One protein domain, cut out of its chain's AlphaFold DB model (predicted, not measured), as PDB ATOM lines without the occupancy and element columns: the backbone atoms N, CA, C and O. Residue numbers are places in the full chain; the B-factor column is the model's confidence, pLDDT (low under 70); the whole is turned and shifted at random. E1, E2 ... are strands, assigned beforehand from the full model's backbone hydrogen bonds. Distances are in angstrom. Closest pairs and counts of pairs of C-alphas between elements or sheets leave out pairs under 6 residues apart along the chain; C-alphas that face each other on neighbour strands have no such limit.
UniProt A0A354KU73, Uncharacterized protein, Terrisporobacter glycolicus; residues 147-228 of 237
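Overview. This is residues 147 to 228 of the 237 residues of an uncharacterized protein of Terrisporobacter glycolicus (UniProt A0A354KU73). Picture a small sandwich, its two layers only partly face to face: a strongly twisted sheet of four strands, E2 to E5, with the two-stranded hairpin E6 and E7 over part of one face. Strand E1 leads in as a bent arm that pairs with no named strand. The printed part has 82 residues with seven named strands, E1 to E7 in order along the chain, and no named helix, and its class is all strand. The larger sheet has the order E2, E3, E4, E5, and both sheets are antiparallel. The whole is compact, with a radius of gyration of the C-alphas of 13.4 A, yet elongated, spanning 45 by 28 by 23 A.

Along the chain. Find C-alpha 148 at (-24.578, 58.730, -27.621); from there E1 runs 21.1 A to residue 155, bending by 53 degrees at residue 151. Next come E2, residues 158 to 164, 18.2 A long, and E3, residues 168 to 174, 19.5 A. E4, residues 182 to 190, covers 25.3 A and ends at C-alpha 190, (-8.503, 59.943, -37.402). E5, residues 196 to 205, measures 21.7 A and bends by 51 degrees at residue 202. E6, residues 207 to 214, measures 20.6 A and bends by 52 degrees at residue 210. E7, residues 218 to 224, runs 19.1 A to C-alpha 224 at (-0.409, 33.116, -36.232).

Arrangement. Begin with E1, which meets E2 only through their tight link and is apart from E3, but only just, at 8.3 A. E2 to E5 form a meander, each strand the antiparallel neighbour of the one before. In the hairpin E2 and E3, look at N 160 and O 172, 2.8 A apart. In the hairpin E3 and E4, N 187 and O 171 are 2.8 A apart. In the hairpin E4 and E5, N 186 and O 200 are 2.8 A apart. The chain changes sheets at the tight link from E5 to E6. In the hairpin E6 and E7, N 220 and O 212 are 2.8 A apart. The two sheets make a sandwich, with their facing parts 9.5 A centre to centre and their strands at 22 degrees. The closest C-alphas of E2 and E6, those of Cys 160 and Val 208, are 6.9 A apart. E3 and E6 are near each other, while E3 and E7 are apart.

Size, cuts and confidence. The C-alphas of Asn 147 and Lys 228, the two farthest apart, are 47.9 A from each other. The printed part has no cut and no long link; the link from E3 to E4, with 7 residues, is short but not tight. The mean pLDDT of the printed part is 84.8, and you will find values under 70 at residues 177 to 181 and 226 to 228 of this model.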
ATOM      1  N   ASN A 147     -23.632  59.691 -23.562       93.62
ATOM      2  CA  ASN A 147     -24.159  58.362 -23.831       93.62
ATOM      3  C   ASN A 147     -24.817  58.283 -25.215       93.62
ATOM      4  O   ASN A 147     -26.008  58.031 -25.331       93.62
ATOM      5  N   LYS A 148     -24.056  58.638 -26.256       94.44
ATOM      6  CA  LYS A 148     -24.578  58.730 -27.621       94.44
ATOM      7  C   LYS A 148     -23.490  58.426 -28.644       94.44
ATOM      8  O   LYS A 148     -22.395  58.982 -28.542       94.44
ATOM      9  N   VAL A 149     -23.818  57.622 -29.653       94.00
ATOM     10  CA  VAL A 149     -22.990  57.461 -30.859       94.00
ATOM     11  C   VAL A 149     -22.999  58.771 -31.650       94.00
ATOM     12  O   VAL A 149     -24.062  59.304 -31.976       94.00
ATOM     13  N   ILE A 150     -21.815  59.330 -31.900       96.25
ATOM     14  CA  ILE A 150     -21.642  60.652 -32.524       96.25
ATOM     15  C   ILE A 150     -20.958  60.608 -33.889       96.25
ATOM     16  O   ILE A 150     -20.999  61.611 -34.591       96.25
ATOM     17  N   GLU A 151     -20.313  59.498 -34.236       96.44
ATOM     18  CA  GLU A 151     -19.655  59.302 -35.526       96.44
ATOM     19  C   GLU A 151     -19.569  57.805 -35.829       96.44
ATOM     20  O   GLU A 151     -19.384  57.004 -34.904       96.44
ATOM     21  N   SER A 152     -19.666  57.452 -37.109       95.38
ATOM     22  CA  SER A 152     -19.573  56.072 -37.581       95.38
ATOM     23  C   SER A 152     -18.872  56.007 -38.935       95.38
ATOM     24  O   SER A 152     -19.046  56.873 -39.787       95.38
ATOM     25  N   THR A 153     -18.104  54.948 -39.162       96.25
ATOM     26  CA  THR A 153     -17.485  54.653 -40.460       96.25
ATOM     27  C   THR A 153     -17.580  53.163 -40.767       96.25
ATOM     28  O   THR A 153     -17.876  52.359 -39.880       96.25
ATOM     29  N   LYS A 154     -17.287  52.784 -42.009       95.25
ATOM     30  CA  LYS A 154     -17.163  51.391 -42.431       95.25
ATOM     31  C   LYS A 154     -15.783  51.148 -43.040       95.25
ATOM     32  O   LYS A 154     -15.288  51.971 -43.805       95.25
ATOM     33  N   ILE A 155     -15.190  50.010 -42.699       94.56
ATOM     34  CA  ILE A 155     -14.010  49.439 -43.356       94.56
ATOM     35  C   ILE A 155     -14.464  48.172 -44.078       94.56
ATOM     36  O   ILE A 155     -15.184  47.370 -43.491       94.56
ATOM     37  N   ASP A 156     -14.048  47.971 -45.327       91.88
ATOM     38  CA  ASP A 156     -14.532  46.857 -46.163       91.88
ATOM     39  C   ASP A 156     -13.877  45.489 -45.861       91.88
ATOM     40  O   ASP A 156     -14.209  44.487 -46.498       91.88
ATOM     41  N   ASP A 157     -13.044  45.435 -44.817       91.25
ATOM     42  CA  ASP A 157     -12.389  44.239 -44.278       91.25
ATOM     43  C   ASP A 157     -13.004  43.810 -42.932       91.25
ATOM     44  O   ASP A 157     -13.502  44.634 -42.150       91.25
ATOM     45  N   ALA A 158     -12.923  42.514 -42.621       89.25
ATOM     46  CA  ALA A 158     -13.439  41.943 -41.379       89.25
ATOM     47  C   ALA A 158     -12.504  42.269 -40.203       89.25
ATOM     48  O   ALA A 158     -11.338  41.890 -40.177       89.25
ATOM     49  N   GLY A 159     -13.015  42.990 -39.216       87.56
ATOM     50  CA  GLY A 159     -12.275  43.503 -38.075       87.56
ATOM     51  C   GLY A 159     -11.924  42.405 -37.086       87.56
ATOM     52  O   GLY A 159     -12.690  41.462 -36.886       87.56
ATOM     53  N   CYS A 160     -10.765  42.564 -36.457       85.00
ATOM     54  CA  CYS A 160     -10.220  41.659 -35.450       85.00
ATOM     55  C   CYS A 160      -9.973  42.385 -34.119       85.00
ATOM     56  O   CYS A 160     -10.357  41.876 -33.066       85.00
ATOM     57  N   PHE A 161      -9.368  43.581 -34.173       88.38
ATOM     58  CA  PHE A 161      -9.014  44.391 -32.999       88.38
ATOM     59  C   PHE A 161      -9.211  45.884 -33.247       88.38
ATOM     60  O   PHE A 161      -8.984  46.369 -34.357       88.38
ATOM     61  N   LEU A 162      -9.539  46.609 -32.175       90.69
ATOM     62  CA  LEU A 162      -9.414  48.064 -32.107       90.69
ATOM     63  C   LEU A 162      -8.426  48.456 -31.014       90.69
ATOM     64  O   LEU A 162      -8.471  47.931 -29.907       90.69
ATOM     65  N   LEU A 163      -7.566  49.417 -31.328       91.12
ATOM     66  CA  LEU A 163      -6.602  50.001 -30.402       91.12
ATOM     67  C   LEU A 163      -6.621  51.512 -30.556       91.12
ATOM     68  O   LEU A 163      -6.883  52.025 -31.641       91.12
ATOM     69  N   GLU A 164      -6.274  52.238 -29.504       92.00
ATOM     70  CA  GLU A 164      -6.208  53.693 -29.560       92.00
ATOM     71  C   GLU A 164      -4.948  54.224 -28.884       92.00
ATOM     72  O   GLU A 164      -4.387  53.605 -27.980       92.00
ATOM     73  N   ASN A 165      -4.492  55.374 -29.368       89.69
ATOM     74  CA  ASN A 165      -3.598  56.248 -28.633       89.69
ATOM     75  C   ASN A 165      -4.194  57.666 -28.614       89.69
ATOM     76  O   ASN A 165      -5.261  57.933 -29.178       89.69
ATOM     77  N   LYS A 166      -3.461  58.611 -28.018       86.75
ATOM     78  CA  LYS A 166      -3.888  60.011 -27.895       86.75
ATOM     79  C   LYS A 166      -4.451  60.606 -29.199       86.75
ATOM     80  O   LYS A 166      -5.456  61.315 -29.144       86.75
ATOM     81  N   ASP A 167      -3.851  60.292 -30.345       88.19
ATOM     82  CA  ASP A 167      -4.119  60.983 -31.610       88.19
ATOM     83  C   ASP A 167      -4.896  60.134 -32.628       88.19
ATOM     84  O   ASP A 167      -5.614  60.669 -33.478       88.19
ATOM     85  N   LYS A 168      -4.766  58.806 -32.561       93.19
ATOM     86  CA  LYS A 168      -5.185  57.877 -33.615       93.19
ATOM     87  C   LYS A 168      -5.967  56.697 -33.056       93.19
ATOM     88  O   LYS A 168      -5.707  56.205 -31.960       93.19
ATOM     89  N   LEU A 169      -6.914  56.237 -33.863       95.19
ATOM     90  CA  LEU A 169      -7.578  54.954 -33.694       95.19
ATOM     91  C   LEU A 169      -6.985  53.989 -34.719       95.19
ATOM     92  O   LEU A 169      -6.756  54.365 -35.865       95.19
ATOM     93  N   TYR A 170      -6.749  52.753 -34.317       94.19
ATOM     94  CA  TYR A 170      -6.187  51.713 -35.159       94.19
ATOM     95  C   TYR A 170      -7.175  50.561 -35.235       94.19
ATOM     96  O   TYR A 170      -7.669  50.102 -34.205       94.19
ATOM     97  N   SER A 171      -7.443  50.092 -36.448       93.81
ATOM     98  CA  SER A 171      -8.279  48.922 -36.694       93.81
ATOM     99  C   SER A 171      -7.457  47.869 -37.410       93.81
ATOM    100  O   SER A 171      -6.916  48.125 -38.485       93.81
ATOM    101  N   ILE A 172      -7.331  46.701 -36.790       92.12
ATOM    102  CA  ILE A 172      -6.703  45.542 -37.414       92.12
ATOM    103  C   ILE A 172      -7.818  44.723 -38.029       92.12
ATOM    104  O   ILE A 172      -8.696  44.237 -37.310       92.12
ATOM    105  N   ASN A 173      -7.770  44.562 -39.343       91.75
ATOM    106  CA  ASN A 173      -8.774  43.827 -40.090       91.75
ATOM    107  C   ASN A 173      -8.089  42.807 -40.992       91.75
ATOM    108  O   ASN A 173      -6.931  42.973 -41.370       91.75
ATOM    109  N   SER A 174      -8.808  41.746 -41.326       88.19
ATOM    110  CA  SER A 174      -8.392  40.787 -42.338       88.19
ATOM    111  C   SER A 174      -9.255  40.953 -43.577       88.19
ATOM    112  O   SER A 174     -10.478  41.108 -43.476       88.19
ATOM    113  N   ASP A 175      -8.609  40.922 -44.734       84.44
ATOM    114  CA  ASP A 175      -9.300  40.956 -46.009       84.44
ATOM    115  C   ASP A 175     -10.202  39.725 -46.179       84.44
ATOM    116  O   ASP A 175     -10.116  38.722 -45.461       84.44
ATOM    117  N   LYS A 176     -11.101  39.788 -47.160       70.81
ATOM    118  CA  LYS A 176     -11.998  38.672 -47.497       70.81
ATOM    119  C   LYS A 176     -11.272  37.526 -48.217       70.81
ATOM    120  O   LYS A 176     -11.912  36.785 -48.967       70.81
ATOM    121  N   GLY A 177      -9.953  37.399 -48.042       60.34
ATOM    122  CA  GLY A 177      -9.102  36.439 -48.724       60.34
ATOM    123  C   GLY A 177      -9.692  35.031 -48.686       60.34
ATOM    124  O   GLY A 177     -10.096  34.510 -47.646       60.34
ATOM    125  N   VAL A 178      -9.777  34.409 -49.861       53.59
ATOM    126  CA  VAL A 178     -10.276  33.044 -50.043       53.59
ATOM    127  C   VAL A 178      -9.468  32.126 -49.125       53.59
ATOM    128  O   VAL A 178      -8.267  32.059 -49.343       53.59
ATOM    129  N   GLN A 179     -10.119  31.484 -48.137       55.19
ATOM    130  CA  GLN A 179      -9.776  30.422 -47.142       55.19
ATOM    131  C   GLN A 179      -8.339  29.841 -46.983       55.19
ATOM    132  O   GLN A 179      -8.088  29.055 -46.065       55.19
ATOM    133  N   LYS A 180      -7.381  30.140 -47.852       57.22
ATOM    134  CA  LYS A 180      -6.007  29.662 -47.845       57.22
ATOM    135  C   LYS A 180      -5.031  30.706 -47.290       57.22
ATOM    136  O   LYS A 180      -4.248  30.285 -46.439       57.22
ATOM    137  N   ASN A 181      -5.153  31.995 -47.652       61.97
ATOM    138  CA  ASN A 181      -4.286  33.095 -47.187       61.97
ATOM    139  C   ASN A 181      -5.113  34.381 -46.946       61.97
ATOM    140  O   ASN A 181      -5.430  35.077 -47.908       61.97
ATOM    141  N   CYS A 182      -5.470  34.699 -45.696       75.12
ATOM    142  CA  CYS A 182      -6.023  36.018 -45.361       75.12
ATOM    143  C   CYS A 182      -4.868  37.017 -45.193       75.12
ATOM    144  O   CYS A 182      -3.882  36.712 -44.512       75.12
ATOM    145  N   HIS A 183      -4.972  38.195 -45.801       86.31
ATOM    146  CA  HIS A 183      -4.068  39.309 -45.530       86.31
ATOM    147  C   HIS A 183      -4.616  40.144 -44.384       86.31
ATOM    148  O   HIS A 183      -5.817  40.385 -44.286       86.31
ATOM    149  N   THR A 184      -3.728  40.588 -43.500       88.62
ATOM    150  CA  THR A 184      -4.095  41.456 -42.385       88.62
ATOM    151  C   THR A 184      -3.620  42.870 -42.663       88.62
ATOM    152  O   THR A 184      -2.448  43.091 -42.945       88.62
ATOM    153  N   ASN A 185      -4.522  43.829 -42.513       91.62
ATOM    154  CA  ASN A 185      -4.271  45.248 -42.692       91.62
ATOM    155  C   ASN A 185      -4.416  45.981 -41.357       91.62
ATOM    156  O   ASN A 185      -5.295  45.679 -40.547       91.62
ATOM    157  N   LEU A 186      -3.564  46.981 -41.144       93.62
ATOM    158  CA  LEU A 186      -3.718  47.982 -40.097       93.62
ATOM    159  C   LEU A 186      -4.255  49.267 -40.720       93.62
ATOM    160  O   LEU A 186      -3.527  49.984 -41.404       93.62
ATOM    161  N   TYR A 187      -5.507  49.586 -40.430       95.50
ATOM    162  CA  TYR A 187      -6.113  50.861 -40.783       95.50
ATOM    163  C   TYR A 187      -5.845  51.883 -39.682       95.50
ATOM    164  O   TYR A 187      -6.117  51.630 -38.508       95.50
ATOM    165  N   ILE A 188      -5.352  53.060 -40.062       95.62
ATOM    166  CA  ILE A 188      -5.109  54.187 -39.159       95.62
ATOM    167  C   ILE A 188      -6.204  55.226 -39.382       95.62
ATOM    168  O   ILE A 188      -6.262  55.871 -40.429       95.62
ATOM    169  N   LEU A 189      -7.068  55.416 -38.392       96.88
ATOM    170  CA  LEU A 189      -8.223  56.302 -38.445       96.88
ATOM    171  C   LEU A 189      -7.972  57.575 -37.636       96.88
ATOM    172  O   LEU A 189      -7.430  57.553 -36.525       96.88
ATOM    173  N   ASN A 190      -8.451  58.700 -38.159       95.62
ATOM    174  CA  ASN A 190      -8.503  59.943 -37.402       95.62
ATOM    175  C   ASN A 190      -9.614  59.865 -36.337       95.62
ATOM    176  O   ASN A 190     -10.787  59.675 -36.661       95.62
ATOM    177  N   LYS A 191      -9.280  60.074 -35.056       94.06
ATOM    178  CA  LYS A 191     -10.253  59.984 -33.950       94.06
ATOM    179  C   LYS A 191     -11.389  61.003 -34.038       94.06
ATOM    180  O   LYS A 191     -12.421  60.787 -33.402       94.06
ATOM    181  N   SER A 192     -11.237  62.120 -34.751       93.38
ATOM    182  CA  SER A 192     -12.259  63.168 -34.829       93.38
ATOM    183  C   SER A 192     -13.433  62.783 -35.726       93.38
ATOM    184  O   SER A 192     -14.564  63.051 -35.333       93.38
ATOM    185  N   ASN A 193     -13.164  62.160 -36.877       94.81
ATOM    186  CA  ASN A 193     -14.146  61.877 -37.935       94.81
ATOM    187  C   ASN A 193     -14.136  60.415 -38.427       94.81
ATOM    188  O   ASN A 193     -14.817  60.098 -39.394       94.81
ATOM    189  N   LEU A 194     -13.322  59.552 -37.812       96.50
ATOM    190  CA  LEU A 194     -13.141  58.136 -38.148       96.50
ATOM    191  C   LEU A 194     -12.730  57.849 -39.603       96.50
ATOM    192  O   LEU A 194     -12.782  56.705 -40.046       96.50
ATOM    193  N   LYS A 195     -12.279  58.847 -40.367       96.69
ATOM    194  CA  LYS A 195     -11.781  58.594 -41.721       96.69
ATOM    195  C   LYS A 195     -10.441  57.873 -41.656       96.69
ATOM    196  O   LYS A 195      -9.571  58.251 -40.867       96.69
ATOM    197  N   VAL A 196     -10.280  56.868 -42.516       97.12
ATOM    198  CA  VAL A 196      -8.993  56.207 -42.744       97.12
ATOM    199  C   VAL A 196      -8.026  57.242 -43.312       97.12
ATOM    200  O   VAL A 196      -8.307  57.894 -44.317       97.12
ATOM    201  N   SER A 197      -6.914  57.423 -42.613       96.31
ATOM    202  CA  SER A 197      -5.825  58.329 -42.976       96.31
ATOM    203  C   SER A 197      -4.650  57.599 -43.615       96.31
ATOM    204  O   SER A 197      -3.943  58.202 -44.414       96.31
ATOM    205  N   ASP A 198      -4.456  56.325 -43.269       96.00
ATOM    206  CA  ASP A 198      -3.394  55.478 -43.804       96.00
ATOM    207  C   ASP A 198      -3.750  53.994 -43.610       96.00
ATOM    208  O   ASP A 198      -4.556  53.658 -42.732       96.00
ATOM    209  N   THR A 199      -3.127  53.123 -44.402       95.31
ATOM    210  CA  THR A 199      -3.281  51.666 -44.331       95.31
ATOM    211  C   THR A 199      -1.919  51.001 -44.480       95.31
ATOM    212  O   THR A 199      -1.192  51.262 -45.434       95.31
ATOM    213  N   ILE A 200      -1.595  50.094 -43.560       92.19
ATOM    214  CA  ILE A 200      -0.349  49.323 -43.582       92.19
ATOM    215  C   ILE A 200      -0.685  47.844 -43.777       92.19
ATOM    216  O   ILE A 200      -1.426  47.271 -42.978       92.19
ATOM    217  N   ASP A 201      -0.109  47.225 -44.806       90.75
ATOM    218  CA  ASP A 201      -0.166  45.774 -45.004       90.75
ATOM    219  C   ASP A 201       0.720  45.079 -43.956       90.75
ATOM    220  O   ASP A 201       1.933  45.299 -43.888       90.75
ATOM    221  N   LEU A 202       0.109  44.255 -43.103       87.50
ATOM    222  CA  LEU A 202       0.794  43.450 -42.088       87.50
ATOM    223  C   LEU A 202       1.137  42.043 -42.608       87.50
ATOM    224  O   LEU A 202       1.697  41.230 -41.860       87.50
ATOM    225  N   GLY A 203       0.824  41.755 -43.872       87.25
ATOM    226  CA  GLY A 203       1.056  40.504 -44.575       87.25
ATOM    227  C   GLY A 203       0.071  39.400 -44.205       87.25
ATOM    228  O   GLY A 203      -0.891  39.592 -43.459       87.25
ATOM    229  N   GLU A 204       0.359  38.197 -44.699       86.94
ATOM    230  CA  GLU A 204      -0.464  37.015 -44.452       86.94
ATOM    231  C   GLU A 204      -0.542  36.670 -42.953       86.94
ATOM    232  O   GLU A 204       0.465  36.662 -42.222       86.94
ATOM    233  N   SER A 205      -1.752  36.353 -42.490       79.31
ATOM    234  CA  SER A 205      -1.991  35.771 -41.172       79.31
ATOM    235  C   SER A 205      -3.251  34.900 -41.170       79.31
ATOM    236  O   SER A 205      -4.147  35.056 -41.994       79.31
ATOM    237  N   THR A 206      -3.305  33.917 -40.270       73.31
ATOM    238  CA  THR A 206      -4.514  33.099 -40.071       73.31
ATOM    239  C   THR A 206      -5.435  33.718 -39.027       73.31
ATOM    240  O   THR A 206      -6.651  33.663 -39.173       73.31
ATOM    241  N   TYR A 207      -4.858  34.292 -37.971       73.19
ATOM    242  CA  TYR A 207      -5.573  35.096 -36.987       73.19
ATOM    243  C   TYR A 207      -4.588  35.972 -36.204       73.19
ATOM    244  O   TYR A 207      -3.407  35.632 -36.049       73.19
ATOM    245  N   VAL A 208      -5.103  37.077 -35.670       77.62
ATOM    246  CA  VAL A 208      -4.439  37.897 -34.655       77.62
ATOM    247  C   VAL A 208      -5.013  37.499 -33.302       77.62
ATOM    248  O   VAL A 208      -6.229  37.383 -33.171       77.62
ATOM    249  N   SER A 209      -4.158  37.236 -32.316       77.50
ATOM    250  CA  SER A 209      -4.592  36.855 -30.965       77.50
ATOM    251  C   SER A 209      -4.545  38.014 -29.983       77.50
ATOM    252  O   SER A 209      -5.277  38.003 -29.002       77.50
ATOM    253  N   ASP A 210      -3.639  38.960 -30.218       80.06
ATOM    254  CA  ASP A 210      -3.420  40.116 -29.362       80.06
ATOM    255  C   ASP A 210      -2.658  41.199 -30.133       80.06
ATOM    256  O   ASP A 210      -1.897  40.910 -31.068       80.06
ATOM    257  N   ALA A 211      -2.852  42.447 -29.733       84.56
ATOM    258  CA  ALA A 211      -2.177  43.588 -30.311       84.56
ATOM    259  C   ALA A 211      -2.062  44.722 -29.286       84.56
ATOM    260  O   ALA A 211      -2.990  45.002 -28.532       84.56
ATOM    261  N   LYS A 212      -0.923  45.416 -29.275       85.81
ATOM    262  CA  LYS A 212      -0.668  46.518 -28.344       85.81
ATOM    263  C   LYS A 212       0.149  47.621 -28.989       85.81
ATOM    264  O   LYS A 212       1.125  47.360 -29.686       85.81
ATOM    265  N   ILE A 213      -0.206  48.866 -28.691       83.81
ATOM    266  CA  ILE A 213       0.601  50.026 -29.066       83.81
ATOM    267  C   ILE A 213       1.681  50.247 -27.997       83.81
ATOM    268  O   ILE A 213       1.394  50.296 -26.801       83.81
ATOM    269  N   ILE A 214       2.934  50.370 -28.430       81.25
ATOM    270  CA  ILE A 214       4.102  50.660 -27.598       81.25
ATOM    271  C   ILE A 214       4.638  52.043 -27.979       81.25
ATOM    272  O   ILE A 214       5.101  52.272 -29.099       81.25
ATOM    273  N   GLY A 215       4.614  52.971 -27.023       74.81
ATOM    274  CA  GLY A 215       4.970  54.366 -27.277       74.81
ATOM    275  C   GLY A 215       3.980  55.029 -28.238       74.81
ATOM    276  O   GLY A 215       2.796  54.712 -28.230       74.81
ATOM    277  N   GLU A 216       4.459  55.956 -29.064       73.06
ATOM    278  CA  GLU A 216       3.564  56.760 -29.906       73.06
ATOM    279  C   GLU A 216       3.157  56.057 -31.208       73.06
ATOM    280  O   GLU A 216       2.036  56.255 -31.667       73.06
ATOM    281  N   ASN A 217       4.027  55.215 -31.789       70.62
ATOM    282  CA  ASN A 217       3.841  54.696 -33.155       70.62
ATOM    283  C   ASN A 217       4.308  53.241 -33.382       70.62
ATOM    284  O   ASN A 217       4.456  52.835 -34.533       70.62
ATOM    285  N   ARG A 218       4.595  52.442 -32.342       76.19
ATOM    286  CA  ARG A 218       4.981  51.029 -32.541       76.19
ATOM    287  C   ARG A 218       3.808  50.113 -32.235       76.19
ATOM    288  O   ARG A 218       3.230  50.210 -31.161       76.19
ATOM    289  N   LEU A 219       3.498  49.203 -33.152       81.00
ATOM    290  CA  LEU A 219       2.516  48.147 -32.940       81.00
ATOM    291  C   LEU A 219       3.247  46.838 -32.633       81.00
ATOM    292  O   LEU A 219       4.060  46.379 -33.433       81.00
ATOM    293  N   LEU A 220       2.949  46.241 -31.484       77.69
ATOM    294  CA  LEU A 220       3.263  44.849 -31.202       77.69
ATOM    295  C   LEU A 220       2.051  44.006 -31.585       77.69
ATOM    296  O   LEU A 220       0.937  44.296 -31.153       77.69
ATOM    297  N   LEU A 221       2.278  42.973 -32.387       82.00
ATOM    298  CA  LEU A 221       1.233  42.102 -32.902       82.00
ATOM    299  C   LEU A 221       1.580  40.647 -32.601       82.00
ATOM    300  O   LEU A 221       2.632  40.165 -33.024       82.00
ATOM    301  N   CYS A 222       0.681  39.939 -31.924       77.38
ATOM    302  CA  CYS A 222       0.747  38.491 -31.808       77.38
ATOM    303  C   CYS A 222      -0.151  37.880 -32.889       77.38
ATOM    304  O   CYS A 222      -1.381  37.936 -32.801       77.38
ATOM    305  N   LYS A 223       0.467  37.340 -33.945       76.38
ATOM    306  CA  LYS A 223      -0.246  36.728 -35.073       76.38
ATOM    307  C   LYS A 223       0.217  35.304 -35.339       76.38
ATOM    308  O   LYS A 223       1.404  34.997 -35.229       76.38
ATOM    309  N   CYS A 224      -0.717  34.454 -35.749       71.94
ATOM    310  CA  CYS A 224      -0.409  33.116 -36.232       71.94
ATOM    311  C   CYS A 224      -0.194  33.143 -37.748       71.94
ATOM    312  O   CYS A 224      -1.049  33.617 -38.501       71.94
ATOM    313  N   ILE A 225       0.950  32.622 -38.187       74.25
ATOM    314  CA  ILE A 225       1.294  32.460 -39.599       74.25
ATOM    315  C   ILE A 225       1.186  30.974 -39.921       74.25
ATOM    316  O   ILE A 225       1.737  30.135 -39.206       74.25
ATOM    317  N   ARG A 226       0.482  30.633 -41.002       64.31
ATOM    318  CA  ARG A 226       0.369  29.242 -41.437       64.31
ATOM    319  C   ARG A 226       1.761  28.714 -41.820       64.31
ATOM    320  O   ARG A 226       2.433  29.352 -42.633       64.31
ATOM    321  N   PRO A 227       2.207  27.557 -41.299       57.84
ATOM    322  CA  PRO A 227       3.450  26.965 -41.762       57.84
ATOM    323  C   PRO A 227       3.318  26.603 -43.244       57.84
ATOM    324  O   PRO A 227       2.371  25.924 -43.649       57.84
ATOM    325  N   LYS A 228       4.277  27.048 -44.064       55.06
ATOM    326  CA  LYS A 228       4.441  26.522 -45.420       55.06
ATOM    327  C   LYS A 228       4.900  25.075 -45.283       55.06
ATOM    328  O   LYS A 228       6.070  24.826 -45.010       55.06
TER     329      LYS A 228